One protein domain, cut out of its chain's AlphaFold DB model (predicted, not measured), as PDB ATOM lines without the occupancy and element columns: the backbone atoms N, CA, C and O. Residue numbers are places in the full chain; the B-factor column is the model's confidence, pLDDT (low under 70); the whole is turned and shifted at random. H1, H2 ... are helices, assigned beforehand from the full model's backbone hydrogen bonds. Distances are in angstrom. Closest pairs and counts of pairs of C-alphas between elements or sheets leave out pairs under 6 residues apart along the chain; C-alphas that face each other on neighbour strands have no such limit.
ATOM      1  N   ASN A   9     -31.939  14.847 -10.029       87.94
ATOM      2  CA  ASN A   9     -31.578  15.156  -8.641       87.94
ATOM      3  C   ASN A   9     -30.329  14.393  -8.178       87.94
ATOM      4  O   ASN A   9     -29.485  14.950  -7.477       87.94
ATOM      5  N   TYR A  10     -30.190  13.133  -8.596       87.12
ATOM      6  CA  TYR A  10     -29.007  12.330  -8.296       87.12
ATOM      7  C   TYR A  10     -27.769  12.900  -8.997       87.12
ATOM      8  O   TYR A  10     -26.725  13.078  -8.366       87.12
ATOM      9  N   MET A  11     -27.892  13.260 -10.279       84.44
ATOM     10  CA  MET A  11     -26.788  13.870 -11.022       84.44
ATOM     11  C   MET A  11     -26.330  15.170 -10.360       84.44
ATOM     12  O   MET A  11     -25.143  15.316 -10.078       84.44
ATOM     13  N   ILE A  12     -27.260  16.066 -10.022       89.69
ATOM     14  CA  ILE A  12     -26.951  17.335  -9.350       89.69
ATOM     15  C   ILE A  12     -26.218  17.085  -8.031       89.69
ATOM     16  O   ILE A  12     -25.148  17.652  -7.816       89.69
ATOM     17  N   LEU A  13     -26.740  16.200  -7.177       91.31
ATOM     18  CA  LEU A  13     -26.130  15.916  -5.878       91.31
ATOM     19  C   LEU A  13     -24.683  15.424  -6.024       91.31
ATOM     20  O   LEU A  13     -23.788  15.913  -5.336       91.31
ATOM     21  N   THR A  14     -24.433  14.501  -6.958       89.00
ATOM     22  CA  THR A  14     -23.072  13.994  -7.203       89.00
ATOM     23  C   THR A  14     -22.117  15.076  -7.715       89.00
ATOM     24  O   THR A  14     -20.951  15.090  -7.321       89.00
ATOM     25  N   GLN A  15     -22.591  16.011  -8.547       88.00
ATOM     26  CA  GLN A  15     -21.765  17.120  -9.035       88.00
ATOM     27  C   GLN A  15     -21.464  18.147  -7.942       88.00
ATOM     28  O   GLN A  15     -20.332  18.617  -7.840       88.00
ATOM     29  N   VAL A  16     -22.439  18.448  -7.083       93.00
ATOM     30  CA  VAL A  16     -22.251  19.362  -5.949       93.00
ATOM     31  C   VAL A  16     -21.205  18.815  -4.980       93.00
ATOM     32  O   VAL A  16     -20.271  19.529  -4.622       93.00
ATOM     33  N   LEU A  17     -21.304  17.535  -4.609       91.56
ATOM     34  CA  LEU A  17     -20.323  16.897  -3.726       91.56
ATOM     35  C   LEU A  17     -18.906  16.937  -4.316       91.56
ATOM     36  O   LEU A  17     -17.946  17.232  -3.605       91.56
ATOM     37  N   ARG A  18     -18.776  16.710  -5.628       87.44
ATOM     38  CA  ARG A  18     -17.494  16.798  -6.337       87.44
ATOM     39  C   ARG A  18     -16.917  18.217  -6.307       87.44
ATOM     40  O   ARG A  18     -15.728  18.375  -6.041       87.44
ATOM     41  N   ALA A  19     -17.741  19.237  -6.545       89.56
ATOM     42  CA  ALA A  19     -17.311  20.636  -6.524       89.56
ATOM     43  C   ALA A  19     -16.848  21.081  -5.127       89.56
ATOM     44  O   ALA A  19     -15.817  21.741  -5.000       89.56
ATOM     45  N   ILE A  20     -17.564  20.662  -4.079       93.44
ATOM     46  CA  ILE A  20     -17.174  20.918  -2.687       93.44
ATOM     47  C   ILE A  20     -15.824  20.258  -2.388       93.44
ATOM     48  O   ILE A  20     -14.921  20.924  -1.887       93.44
ATOM     49  N   GLY A  21     -15.655  18.980  -2.745       87.88
ATOM     50  CA  GLY A  21     -14.394  18.263  -2.537       87.88
ATOM     51  C   GLY A  21     -13.207  18.931  -3.238       87.88
ATOM     52  O   GLY A  21     -12.157  19.120  -2.626       87.88
ATOM     53  N   ALA A  22     -13.384  19.364  -4.491       87.19
ATOM     54  CA  ALA A  22     -12.350  20.084  -5.232       87.19
ATOM     55  C   ALA A  22     -11.965  21.415  -4.559       87.19
ATOM     56  O   ALA A  22     -10.781  21.737  -4.462       87.19
ATOM     57  N   GLY A  23     -12.947  22.170  -4.052       87.69
ATOM     58  CA  GLY A  23     -12.697  23.421  -3.331       87.69
ATOM     59  C   GLY A  23     -11.950  23.212  -2.011       87.69
ATOM     60  O   GLY A  23     -10.980  23.918  -1.736       87.69
ATOM     61  N   LEU A  24     -12.365  22.208  -1.229       88.69
ATOM     62  CA  LEU A  24     -11.749  21.874   0.057       88.69
ATOM     63  C   LEU A  24     -10.305  21.384  -0.081       88.69
ATOM     64  O   LEU A  24      -9.511  21.634   0.817       88.69
ATOM     65  N   GLY A  25      -9.948  20.717  -1.183       86.00
ATOM     66  CA  GLY A  25      -8.561  20.319  -1.448       86.00
ATOM     67  C   GLY A  25      -7.687  21.468  -1.958       86.00
ATOM     68  O   GLY A  25      -6.529  21.592  -1.567       86.00
ATOM     69  N   LEU A  26      -8.235  22.336  -2.815       86.38
ATOM     70  CA  LEU A  26      -7.456  23.385  -3.476       86.38
ATOM     71  C   LEU A  26      -6.997  24.487  -2.510       86.38
ATOM     72  O   LEU A  26      -5.856  24.936  -2.596       86.38
ATOM     73  N   MET A  27      -7.867  24.935  -1.600       89.62
ATOM     74  CA  MET A  27      -7.535  26.014  -0.661       89.62
ATOM     75  C   MET A  27      -6.326  25.711   0.242       89.62
ATOM     76  O   MET A  27      -5.397  26.517   0.240       89.62
ATOM     77  N   PRO A  28      -6.275  24.593   0.993       85.25
ATOM     78  CA  PRO A  28      -5.121  24.289   1.836       85.25
ATOM     79  C   PRO A  28      -3.846  24.081   1.013       85.25
ATOM     80  O   PRO A  28      -2.798  24.578   1.412       85.25
ATOM     81  N   ALA A  29      -3.934  23.448  -0.163       84.88
ATOM     82  CA  ALA A  29      -2.781  23.249  -1.042       84.88
ATOM     83  C   ALA A  29      -2.158  24.578  -1.494       84.88
ATOM     84  O   ALA A  29      -0.938  24.747  -1.458       84.88
ATOM     85  N   VAL A  30      -2.993  25.548  -1.879       88.19
ATOM     86  CA  VAL A  30      -2.530  26.890  -2.252       88.19
ATOM     87  C   VAL A  30      -1.936  27.619  -1.047       88.19
ATOM     88  O   VAL A  30      -0.865  28.210  -1.171       88.19
ATOM     89  N   THR A  31      -2.589  27.555   0.114       88.62
ATOM     90  CA  THR A  31      -2.100  28.205   1.337       88.62
ATOM     91  C   THR A  31      -0.734  27.664   1.758       88.62
ATOM     92  O   THR A  31       0.171  28.460   1.996       88.62
ATOM     93  N   TRP A  32      -0.556  26.339   1.785       85.94
ATOM     94  CA  TRP A  32       0.728  25.706   2.102       85.94
ATOM     95  C   TRP A  32       1.807  26.098   1.099       85.94
ATOM     96  O   TRP A  32       2.906  26.462   1.496       85.94
ATOM     97  N   THR A  33       1.482  26.098  -0.198       84.75
ATOM     98  CA  THR A  33       2.440  26.449  -1.258       84.75
ATOM     99  C   THR A  33       2.992  27.865  -1.089       84.75
ATOM    100  O   THR A  33       4.191  28.083  -1.245       84.75
ATOM    101  N   ILE A  34       2.136  28.834  -0.752       86.81
ATOM    102  CA  ILE A  34       2.558  30.230  -0.585       86.81
ATOM    103  C   ILE A  34       3.268  30.454   0.758       86.81
ATOM    104  O   ILE A  34       4.174  31.281   0.820       86.81
ATOM    105  N   SER A  35       2.928  29.707   1.818       86.44
ATOM    106  CA  SER A  35       3.565  29.884   3.132       86.44
ATOM    107  C   SER A  35       5.034  29.456   3.188       86.44
ATOM    108  O   SER A  35       5.751  29.925   4.066       86.44
ATOM    109  N   VAL A  36       5.506  28.603   2.267       84.94
ATOM    110  CA  VAL A  36       6.932  28.203   2.202       84.94
ATOM    111  C   VAL A  36       7.828  29.345   1.696       84.94
ATOM    112  O   VAL A  36       9.050  29.298   1.818       84.94
ATOM    113  N   VAL A  37       7.244  30.400   1.126       86.00
ATOM    114  CA  VAL A  37       7.992  31.494   0.512       86.00
ATOM    115  C   VAL A  37       8.164  32.647   1.507       86.00
ATOM    116  O   VAL A  37       7.204  33.326   1.859       86.00
ATOM    117  N   SER A  38       9.404  32.910   1.931       76.31
ATOM    118  CA  SER A  38       9.747  33.974   2.894       76.31
ATOM    119  C   SER A  38      10.024  35.356   2.263       76.31
ATOM    120  O   SER A  38      10.276  36.318   2.986       76.31
ATOM    121  N   GLY A  39       9.928  35.491   0.930       80.06
ATOM    122  CA  GLY A  39      10.060  36.757   0.187       80.06
ATOM    123  C   GLY A  39       9.576  36.654  -1.271       80.06
ATOM    124  O   GLY A  39       9.569  35.568  -1.831       80.06
ATOM    125  N   ASN A  40       9.166  37.769  -1.896       83.12
ATOM    126  CA  ASN A  40       8.541  37.819  -3.241       83.12
ATOM    127  C   ASN A  40       7.214  37.041  -3.358       83.12
ATOM    128  O   ASN A  40       6.977  36.284  -4.301       83.12
ATOM    129  N   VAL A  41       6.308  37.266  -2.400       86.81
ATOM    130  CA  VAL A  41       4.963  36.657  -2.374       86.81
ATOM    131  C   VAL A  41       4.154  36.984  -3.640       86.81
ATOM    132  O   VAL A  41       3.341  36.167  -4.074       86.81
ATOM    133  N   GLU A  42       4.393  38.143  -4.260       88.25
ATOM    134  CA  GLU A  42       3.758  38.552  -5.521       88.25
ATOM    135  C   GLU A  42       4.122  37.602  -6.673       88.25
ATOM    136  O   GLU A  42       3.229  37.052  -7.327       88.25
ATOM    137  N   ASP A  43       5.414  37.315  -6.850       89.25
ATOM    138  CA  ASP A  43       5.910  36.388  -7.871       89.25
ATOM    139  C   ASP A  43       5.458  34.951  -7.585       89.25
ATOM    140  O   ASP A  43       4.979  34.250  -8.480       89.25
ATOM    141  N   ALA A  44       5.523  34.515  -6.323       88.00
ATOM    142  CA  ALA A  44       5.047  33.192  -5.916       88.00
ATOM    143  C   ALA A  44       3.544  33.012  -6.188       88.00
ATOM    144  O   ALA A  44       3.108  31.964  -6.674       88.00
ATOM    145  N   THR A  45       2.747  34.054  -5.950       89.75
ATOM    146  CA  THR A  45       1.311  34.057  -6.249       89.75
ATOM    147  C   THR A  45       1.061  34.005  -7.757       89.75
ATOM    148  O   THR A  45       0.180  33.266  -8.207       89.75
ATOM    149  N   ALA A  46       1.842  34.730  -8.563       92.31
ATOM    150  CA  ALA A  46       1.753  34.684 -10.022       92.31
ATOM    151  C   ALA A  46       2.094  33.290 -10.581       92.31
ATOM    152  O   ALA A  46       1.363  32.760 -11.430       92.31
ATOM    153  N   ILE A  47       3.146  32.652 -10.059       91.62
ATOM    154  CA  ILE A  47       3.536  31.285 -10.424       91.62
ATOM    155  C   ILE A  47       2.435  30.300 -10.029       91.62
ATOM    156  O   ILE A  47       1.973  29.534 -10.874       91.62
ATOM    157  N   ASN A  48       1.942  30.357  -8.791       90.88
ATOM    158  CA  ASN A  48       0.882  29.468  -8.313       90.88
ATOM    159  C   ASN A  48      -0.410  29.602  -9.145       90.88
ATOM    160  O   ASN A  48      -1.046  28.610  -9.511       90.88
ATOM    161  N   ASN A  49      -0.771  30.829  -9.533       90.94
ATOM    162  CA  ASN A  49      -1.888  31.070 -10.446       90.94
ATOM    163  C   ASN A  49      -1.663  30.459 -11.834       90.94
ATOM    164  O   ASN A  49      -2.606  29.931 -12.428       90.94
ATOM    165  N   THR A  50      -0.441  30.519 -12.355       95.31
ATOM    166  CA  THR A  50      -0.085  29.941 -13.660       95.31
ATOM    167  C   THR A  50      -0.101  28.416 -13.614       95.31
ATOM    168  O   THR A  50      -0.719  27.783 -14.468       95.31
ATOM    169  N   VAL A  51       0.479  27.813 -12.575       92.88
ATOM    170  CA  VAL A  51       0.464  26.358 -12.363       92.88
ATOM    171  C   VAL A  51      -0.970  25.839 -12.284       92.88
ATOM    172  O   VAL A  51      -1.311  24.879 -12.973       92.88
ATOM    173  N   ARG A  52      -1.852  26.515 -11.535       90.69
ATOM    174  CA  ARG A  52      -3.271  26.135 -11.462       90.69
ATOM    175  C   ARG A  52      -3.951  26.167 -12.832       90.69
ATOM    176  O   ARG A  52      -4.727  25.269 -13.145       90.69
ATOM    177  N   GLN A  53      -3.672  27.186 -13.643       94.38
ATOM    178  CA  GLN A  53      -4.229  27.292 -14.995       94.38
ATOM    179  C   GLN A  53      -3.735  26.163 -15.905       94.38
ATOM    180  O   GLN A  53      -4.544  25.552 -16.598       94.38
ATOM    181  N   ILE A  54      -2.440  25.840 -15.855       95.81
ATOM    182  CA  ILE A  54      -1.855  24.733 -16.622       95.81
ATOM    183  C   ILE A  54      -2.501  23.405 -16.217       95.81
ATOM    184  O   ILE A  54      -2.984  22.668 -17.076       95.81
ATOM    185  N   ILE A  55      -2.578  23.118 -14.916       91.06
ATOM    186  CA  ILE A  55      -3.191  21.883 -14.408       91.06
ATOM    187  C   ILE A  55      -4.675  21.816 -14.794       91.06
ATOM    188  O   ILE A  55      -5.149  20.765 -15.220       91.06
ATOM    189  N   GLY A  56      -5.402  22.935 -14.715       90.94
ATOM    190  CA  GLY A  56      -6.798  23.019 -15.146       90.94
ATOM    191  C   GLY A  56      -6.982  22.721 -16.637       90.94
ATOM    192  O   GLY A  56      -7.885  21.971 -17.008       90.94
ATOM    193  N   ALA A  57      -6.097  23.247 -17.489       95.25
ATOM    194  CA  ALA A  57      -6.111  22.976 -18.924       95.25
ATOM    195  C   ALA A  57      -5.824  21.497 -19.229       95.25
ATOM    196  O   ALA A  57      -6.546  20.879 -20.011       95.25
ATOM    197  N   ILE A  58      -4.823  20.910 -18.564       95.12
ATOM    198  CA  ILE A  58      -4.476  19.490 -18.714       95.12
ATOM    199  C   ILE A  58      -5.640  18.601 -18.261       95.12
ATOM    200  O   ILE A  58      -6.048  17.704 -18.996       95.12
ATOM    201  N   GLY A  59      -6.217  18.862 -17.084       91.88
ATOM    202  CA  GLY A  59      -7.337  18.081 -16.552       91.88
ATOM    203  C   GLY A  59      -8.574  18.126 -17.453       91.88
ATOM    204  O   GLY A  59      -9.197  17.093 -17.698       91.88
ATOM    205  N   SER A  60      -8.887  19.303 -18.003       93.12
ATOM    206  CA  SER A  60      -9.973  19.473 -18.974       93.12
ATOM    207  C   SER A  60      -9.716  18.680 -20.259       93.12
ATOM    208  O   SER A  60     -10.572  17.906 -20.691       93.12
ATOM    209  N   ALA A  61      -8.515  18.793 -20.835       95.44
ATOM    210  CA  ALA A  61      -8.149  18.060 -22.045       95.44
ATOM    211  C   ALA A  61      -8.243  16.538 -21.847       95.44
ATOM    212  O   ALA A  61      -8.793  15.840 -22.699       95.44
ATOM    213  N   LEU A  62      -7.779  16.025 -20.702       94.12
ATOM    214  CA  LEU A  62      -7.892  14.606 -20.358       94.12
ATOM    215  C   LEU A  62      -9.353  14.148 -20.275       94.12
ATOM    216  O   LEU A  62      -9.690  13.098 -20.820       94.12
ATOM    217  N   ALA A  63     -10.229  14.932 -19.639       91.88
ATOM    218  CA  ALA A  63     -11.653  14.607 -19.545       91.88
ATOM    219  C   ALA A  63     -12.305  14.504 -20.930       91.88
ATOM    220  O   ALA A  63     -13.028  13.547 -21.204       91.88
ATOM    221  N   VAL A  64     -12.008  15.462 -21.813       92.44
ATOM    222  CA  VAL A  64     -12.550  15.501 -23.179       92.44
ATOM    223  C   VAL A  64     -12.060  14.314 -24.003       92.44
ATOM    224  O   VAL A  64     -12.862  13.658 -24.665       92.44
ATOM    225  N   VAL A  65     -10.762  14.001 -23.948       94.44
ATOM    226  CA  VAL A  65     -10.188  12.876 -24.701       94.44
ATOM    227  C   VAL A  65     -10.776  11.547 -24.235       94.44
ATOM    228  O   VAL A  65     -11.188  10.745 -25.068       94.44
ATOM    229  N   LEU A  66     -10.873  11.316 -22.923       93.81
ATOM    230  CA  LEU A  66     -11.467  10.089 -22.386       93.81
ATOM    231  C   LEU A  66     -12.933   9.945 -22.798       93.81
ATOM    232  O   LEU A  66     -13.337   8.879 -23.264       93.81
ATOM    233  N   MET A  67     -13.705  11.028 -22.706       92.88
ATOM    234  CA  MET A  67     -15.099  11.024 -23.139       92.88
ATOM    235  C   MET A  67     -15.222  10.706 -24.632       92.88
ATOM    236  O   MET A  67     -16.050   9.880 -25.010       92.88
ATOM    237  N   ALA A  68     -14.381  11.305 -25.478       93.38
ATOM    238  CA  ALA A  68     -14.378  11.042 -26.915       93.38
ATOM    239  C   ALA A  68     -14.009   9.585 -27.239       93.38
ATOM    240  O   ALA A  68     -14.637   8.976 -28.104       93.38
ATOM    241  N   VAL A  69     -13.035   9.007 -26.528       93.88
ATOM    242  CA  VAL A  69     -12.639   7.600 -26.690       93.88
ATOM    243  C   VAL A  69     -13.787   6.666 -26.308       93.88
ATOM    244  O   VAL A  69     -14.137   5.785 -27.093       93.88
ATOM    245  N   PHE A  70     -14.427   6.876 -25.154       91.62
ATOM    246  CA  PHE A  70     -15.539   6.028 -24.710       91.62
ATOM    247  C   PHE A  70     -16.815   6.210 -25.538       91.62
ATOM    248  O   PHE A  70     -17.579   5.261 -25.695       91.62
ATOM    249  N   ALA A  71     -17.031   7.392 -26.119       91.62
ATOM    250  CA  ALA A  71     -18.130   7.646 -27.049       91.62
ATOM    251  C   ALA A  71     -17.825   7.195 -28.495       91.62
ATOM    252  O   ALA A  71     -18.652   7.396 -29.385       91.62
ATOM    253  N   GLY A  72     -16.637   6.637 -28.771       89.19
ATOM    254  CA  GLY A  72     -16.229   6.249 -30.126       89.19
ATOM    255  C   GLY A  72     -16.226   7.424 -31.112       89.19
ATOM    256  O   GLY A  72     -16.590   7.256 -32.275       89.19
ATOM    257  N   GLY A  73     -15.903   8.628 -30.634       85.31
ATOM    258  CA  GLY A  73     -15.908   9.871 -31.408       85.31
ATOM    259  C   GLY A  73     -17.286  10.507 -31.634       85.31
ATOM    260  O   GLY A  73     -17.345  11.604 -32.182       85.31
ATOM    261  N   ASN A  74     -18.382   9.879 -31.197       81.88
ATOM    262  CA  ASN A  74     -19.748  10.359 -31.428       81.88
ATOM    263  C   ASN A  74     -20.363  10.938 -30.145       81.88
ATOM    264  O   ASN A  74     -21.220  10.319 -29.513       81.88
ATOM    265  N   VAL A  75     -19.905  12.129 -29.749       83.69
ATOM    266  CA  VAL A  75     -20.462  12.856 -28.597       83.69
ATOM    267  C   VAL A  75     -21.688  13.648 -29.043       83.69
ATOM    268  O   VAL A  75     -21.568  14.731 -29.606       83.69
ATOM    269  N   ASP A  76     -22.865  13.088 -28.783       85.12
ATOM    270  CA  ASP A  76     -24.162  13.660 -29.163       85.12
ATOM    271  C   ASP A  76     -25.204  13.564 -28.033       85.12
ATOM    272  O   ASP A  76     -24.927  13.003 -26.969       85.12
ATOM    273  N   HIS A  77     -26.424  14.068 -28.243       82.00
ATOM    274  CA  HIS A  77     -27.528  13.935 -27.275       82.00
ATOM    275  C   HIS A  77     -28.150  12.523 -27.302       82.00
ATOM    276  O   HIS A  77     -29.299  12.318 -27.691       82.00
ATOM    277  N   ASN A  78     -27.366  11.513 -26.923       84.75
ATOM    278  CA  ASN A  78     -27.749  10.105 -26.992       84.75
ATOM    279  C   ASN A  78     -27.330   9.320 -25.731       84.75
ATOM    280  O   ASN A  78     -26.573   9.797 -24.884       84.75
ATOM    281  N   ALA A  79     -27.818   8.082 -25.615       85.38
ATOM    282  CA  ALA A  79     -27.503   7.199 -24.488       85.38
ATOM    283  C   ALA A  79     -26.015   6.808 -24.410       85.38
ATOM    284  O   ALA A  79     -25.491   6.552 -23.323       85.38
ATOM    285  N   ILE A  80     -25.323   6.789 -25.554       86.88
ATOM    286  CA  ILE A  80     -23.904   6.434 -25.652       86.88
ATOM    287  C   ILE A  80     -23.056   7.503 -24.958       86.88
ATOM    288  O   ILE A  80     -22.213   7.160 -24.137       86.88
ATOM    289  N   SER A  81     -23.334   8.787 -25.187       88.06
ATOM    290  CA  SER A  81     -22.652   9.906 -24.529       88.06
ATOM    291  C   SER A  81     -22.870   9.919 -23.019       88.06
ATOM    292  O   SER A  81     -21.944  10.216 -22.268       88.06
ATOM    293  N   VAL A  82     -24.080   9.581 -22.557       87.00
ATOM    294  CA  VAL A  82     -24.387   9.499 -21.117       87.00
ATOM    295  C   VAL A  82     -23.601   8.364 -20.465       87.00
ATOM    296  O   VAL A  82     -22.994   8.554 -19.411       87.00
ATOM    297  N   THR A  83     -23.548   7.207 -21.127       88.19
ATOM    298  CA  THR A  83     -22.762   6.061 -20.658       88.19
ATOM    299  C   THR A  83     -21.266   6.392 -20.668       88.19
ATOM    300  O   THR A  83     -20.587   6.196 -19.666       88.19
ATOM    301  N   ALA A  84     -20.758   6.998 -21.747       90.88
ATOM    302  CA  ALA A  84     -19.368   7.437 -21.873       90.88
ATOM    303  C   ALA A  84     -18.974   8.458 -20.794       90.88
ATOM    304  O   ALA A  84     -17.857   8.416 -20.277       90.88
ATOM    305  N   PHE A  85     -19.890   9.348 -20.403       88.88
ATOM    306  CA  PHE A  85     -19.698  10.244 -19.264       88.88
ATOM    307  C   PHE A  85     -19.604   9.478 -17.933       88.88
ATOM    308  O   PHE A  85     -18.744   9.786 -17.107       88.88
ATOM    309  N   GLY A  86     -20.444   8.453 -17.742       88.69
ATOM    310  CA  GLY A  86     -20.352   7.484 -16.642       88.69
ATOM    311  C   GLY A  86     -18.970   6.856 -16.517       88.69
ATOM    312  O   GLY A  86     -18.334   6.968 -15.467       88.69
ATOM    313  N   GLU A  87     -18.483   6.277 -17.609       90.12
ATOM    314  CA  GLU A  87     -17.178   5.615 -17.664       90.12
ATOM    315  C   GLU A  87     -16.026   6.607 -17.456       90.12
ATOM    316  O   GLU A  87     -15.142   6.381 -16.627       90.12
ATOM    317  N   THR A  88     -16.081   7.773 -18.108       91.94
ATOM    318  CA  THR A  88     -15.096   8.853 -17.914       91.94
ATOM    319  C   THR A  88     -15.040   9.299 -16.456       91.94
ATOM    320  O   THR A  88     -13.958   9.489 -15.897       91.94
ATOM    321  N   SER A  89     -16.202   9.437 -15.808       89.50
ATOM    322  CA  SER A  89     -16.279   9.816 -14.399       89.50
ATOM    323  C   SER A  89     -15.646   8.764 -13.490       89.50
ATOM    324  O   SER A  89     -15.036   9.148 -12.495       89.50
ATOM    325  N   ILE A  90     -15.779   7.471 -13.794       90.50
ATOM    326  CA  ILE A  90     -15.150   6.401 -13.006       90.50
ATOM    327  C   ILE A  90     -13.630   6.458 -13.160       90.50
ATOM    328  O   ILE A  90     -12.923   6.437 -12.155       90.50
ATOM    329  N   VAL A  91     -13.121   6.604 -14.387       92.94
ATOM    330  CA  VAL A  91     -11.674   6.709 -14.640       92.94
ATOM    331  C   VAL A  91     -11.072   7.908 -13.904       92.94
ATOM    332  O   VAL A  91     -10.065   7.766 -13.212       92.94
ATOM    333  N   MET A  92     -11.721   9.073 -13.973       91.50
ATOM    334  CA  MET A  92     -11.281  10.261 -13.236       91.50
ATOM    335  C   MET A  92     -11.339  10.070 -11.717       91.50
ATOM    336  O   MET A  92     -10.448  10.530 -11.004       91.50
ATOM    337  N   SER A  93     -12.347   9.360 -11.206       90.06
ATOM    338  CA  SER A  93     -12.420   9.010  -9.787       90.06
ATOM    339  C   SER A  93     -11.298   8.063  -9.362       90.06
ATOM    340  O   SER A  93     -10.731   8.263  -8.292       90.06
ATOM    341  N   ILE A  94     -10.924   7.082 -10.189       92.94
ATOM    342  CA  ILE A  94      -9.780   6.199  -9.913       92.94
ATOM    343  C   ILE A  94      -8.492   7.021  -9.849       92.94
ATOM    344  O   ILE A  94      -7.745   6.892  -8.885       92.94
ATOM    345  N   LEU A  95      -8.260   7.915 -10.818       91.94
ATOM    346  CA  LEU A  95      -7.101   8.813 -10.803       91.94
ATOM    347  C   LEU A  95      -7.067   9.683  -9.539       91.94
ATOM    348  O   LEU A  95      -6.014   9.821  -8.920       91.94
ATOM    349  N   ALA A  96      -8.214  10.216  -9.113       90.38
ATOM    350  CA  ALA A  96      -8.316  10.983  -7.875       90.38
ATOM    351  C   ALA A  96      -7.988  10.140  -6.630       90.38
ATOM    352  O   ALA A  96      -7.301  10.624  -5.735       90.38
ATOM    353  N   VAL A  97      -8.422   8.875  -6.578       92.31
ATOM    354  CA  VAL A  97      -8.079   7.952  -5.482       92.31
ATOM    355  C   VAL A  97      -6.589   7.608  -5.493       92.31
ATOM    356  O   VAL A  97      -5.971   7.602  -4.434       92.31
ATOM    357  N   VAL A  98      -5.978   7.380  -6.661       94.06
ATOM    358  CA  VAL A  98      -4.522   7.167  -6.759       94.06
ATOM    359  C   VAL A  98      -3.761   8.386  -6.236       94.06
ATOM    360  O   VAL A  98      -2.848   8.235  -5.429       94.06
ATOM    361  N   MET A  99      -4.172   9.595  -6.628       88.69
ATOM    362  CA  MET A  99      -3.576  10.834  -6.121       88.69
ATOM    363  C   MET A  99      -3.763  10.989  -4.610       88.69
ATOM    364  O   MET A  99      -2.823  11.368  -3.919       88.69
ATOM    365  N   LEU A 100      -4.939  10.643  -4.078       89.75
ATOM    366  CA  LEU A 100      -5.196  10.643  -2.638       89.75
ATOM    367  C   LEU A 100      -4.235   9.700  -1.899       89.75
ATOM    368  O   LEU A 100      -3.660  10.088  -0.887       89.75
ATOM    369  N   VAL A 101      -4.031   8.482  -2.411       93.25
ATOM    370  CA  VAL A 101      -3.103   7.507  -1.818       93.25
ATOM    371  C   VAL A 101      -1.672   8.038  -1.836       93.25
ATOM    372  O   VAL A 101      -0.983   7.946  -0.826       93.25
ATOM    373  N   ILE A 102      -1.233   8.633  -2.949       91.31
ATOM    374  CA  ILE A 102       0.101   9.241  -3.042       91.31
ATOM    375  C   ILE A 102       0.252  10.353  -2.001       91.31
ATOM    376  O   ILE A 102       1.245  10.368  -1.283       91.31
ATOM    377  N   VAL A 103      -0.734  11.244  -1.873       88.12
ATOM    378  CA  VAL A 103      -0.703  12.335  -0.888       88.12
ATOM    379  C   VAL A 103      -0.609  11.789   0.535       88.12
ATOM    380  O   VAL A 103       0.257  12.225   1.282       88.12
ATOM    381  N   ILE A 104      -1.427  10.797   0.897       88.69
ATOM    382  CA  ILE A 104      -1.406  10.192   2.239       88.69
ATOM    383  C   ILE A 104      -0.057   9.522   2.545       88.69
ATOM    384  O   ILE A 104       0.379   9.534   3.691       88.69
ATOM    385  N   LEU A 105       0.602   8.923   1.547       89.50
ATOM    386  CA  LEU A 105       1.867   8.211   1.747       89.50
ATOM    387  C   LEU A 105       3.110   9.106   1.676       89.50
ATOM    388  O   LEU A 105       4.132   8.744   2.246       89.50
ATOM    389  N   PHE A 106       3.073  10.223   0.949       84.88
ATOM    390  CA  PHE A 106       4.259  11.062   0.728       84.88
ATOM    391  C   PHE A 106       4.240  12.374   1.503       84.88
ATOM    392  O   PHE A 106       5.311  12.903   1.792       84.88
ATOM    393  N   VAL A 107       3.069  12.899   1.863       83.19
ATOM    394  CA  VAL A 107       2.983  14.107   2.687       83.19
ATOM    395  C   VAL A 107       3.141  13.698   4.149       83.19
ATOM    396  O   VAL A 107       2.175  13.357   4.824       83.19
TER     397      VAL A 107
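This is residues 9 to 107 of the 116 residues of an uncharacterized protein of Methanobrevibacter sp (UniProt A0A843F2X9). Three long helices fold back and forth as a loose, open zigzag: H2 meets H1 at one end and H3 at its other end, and the far parts of H1 and H3 splay away and stand free, residues 9 to 17 of H1 and residues 94 to 106 of H3. The printed part has 99 residues, with H1, H2 and H3 in order and no named strand: all helix. It is loose, with a radius of gyration of the C-alphas of 17.0 A, spanning 54 by 27 by 23 A.

H1, residues 9 to 35, touches H2, residues 41 to 70, with residues 30 to 34 alone; the closest C-alphas, of Ile 34 and Ala 44, are 6.6 A apart. This helical hairpin runs opposite ways at a shallow tilt of 32 degrees. H2 and H3, residues 79 to 106, form another helical hairpin, opposite ways at a steep tilt of 42 degrees; H2 touches H3 with residues 63 to 70 alone, and the closest C-alphas, of Phe 70 and Ala 84, are 5.0 A apart. H1 and H3 are apart. Every O i to N i+4 pair is within hydrogen-bond range in H2 and H3, and 22 of 23 in H1.

H1 begins at C-alpha 9 (-31.578, 15.156, -8.641) and is 39.9 A long, H2 43.1 A and H3 40.7 A, ending at C-alpha 106 (4.259, 11.062, 0.728).

The C-alphas farthest apart, of Gly 39 and Ala 79, are 53.8 A apart. The link H1 to H2 is tight, H2 to H3 short. The printed part has no cut, and no printed residue is under 70 in pLDDT.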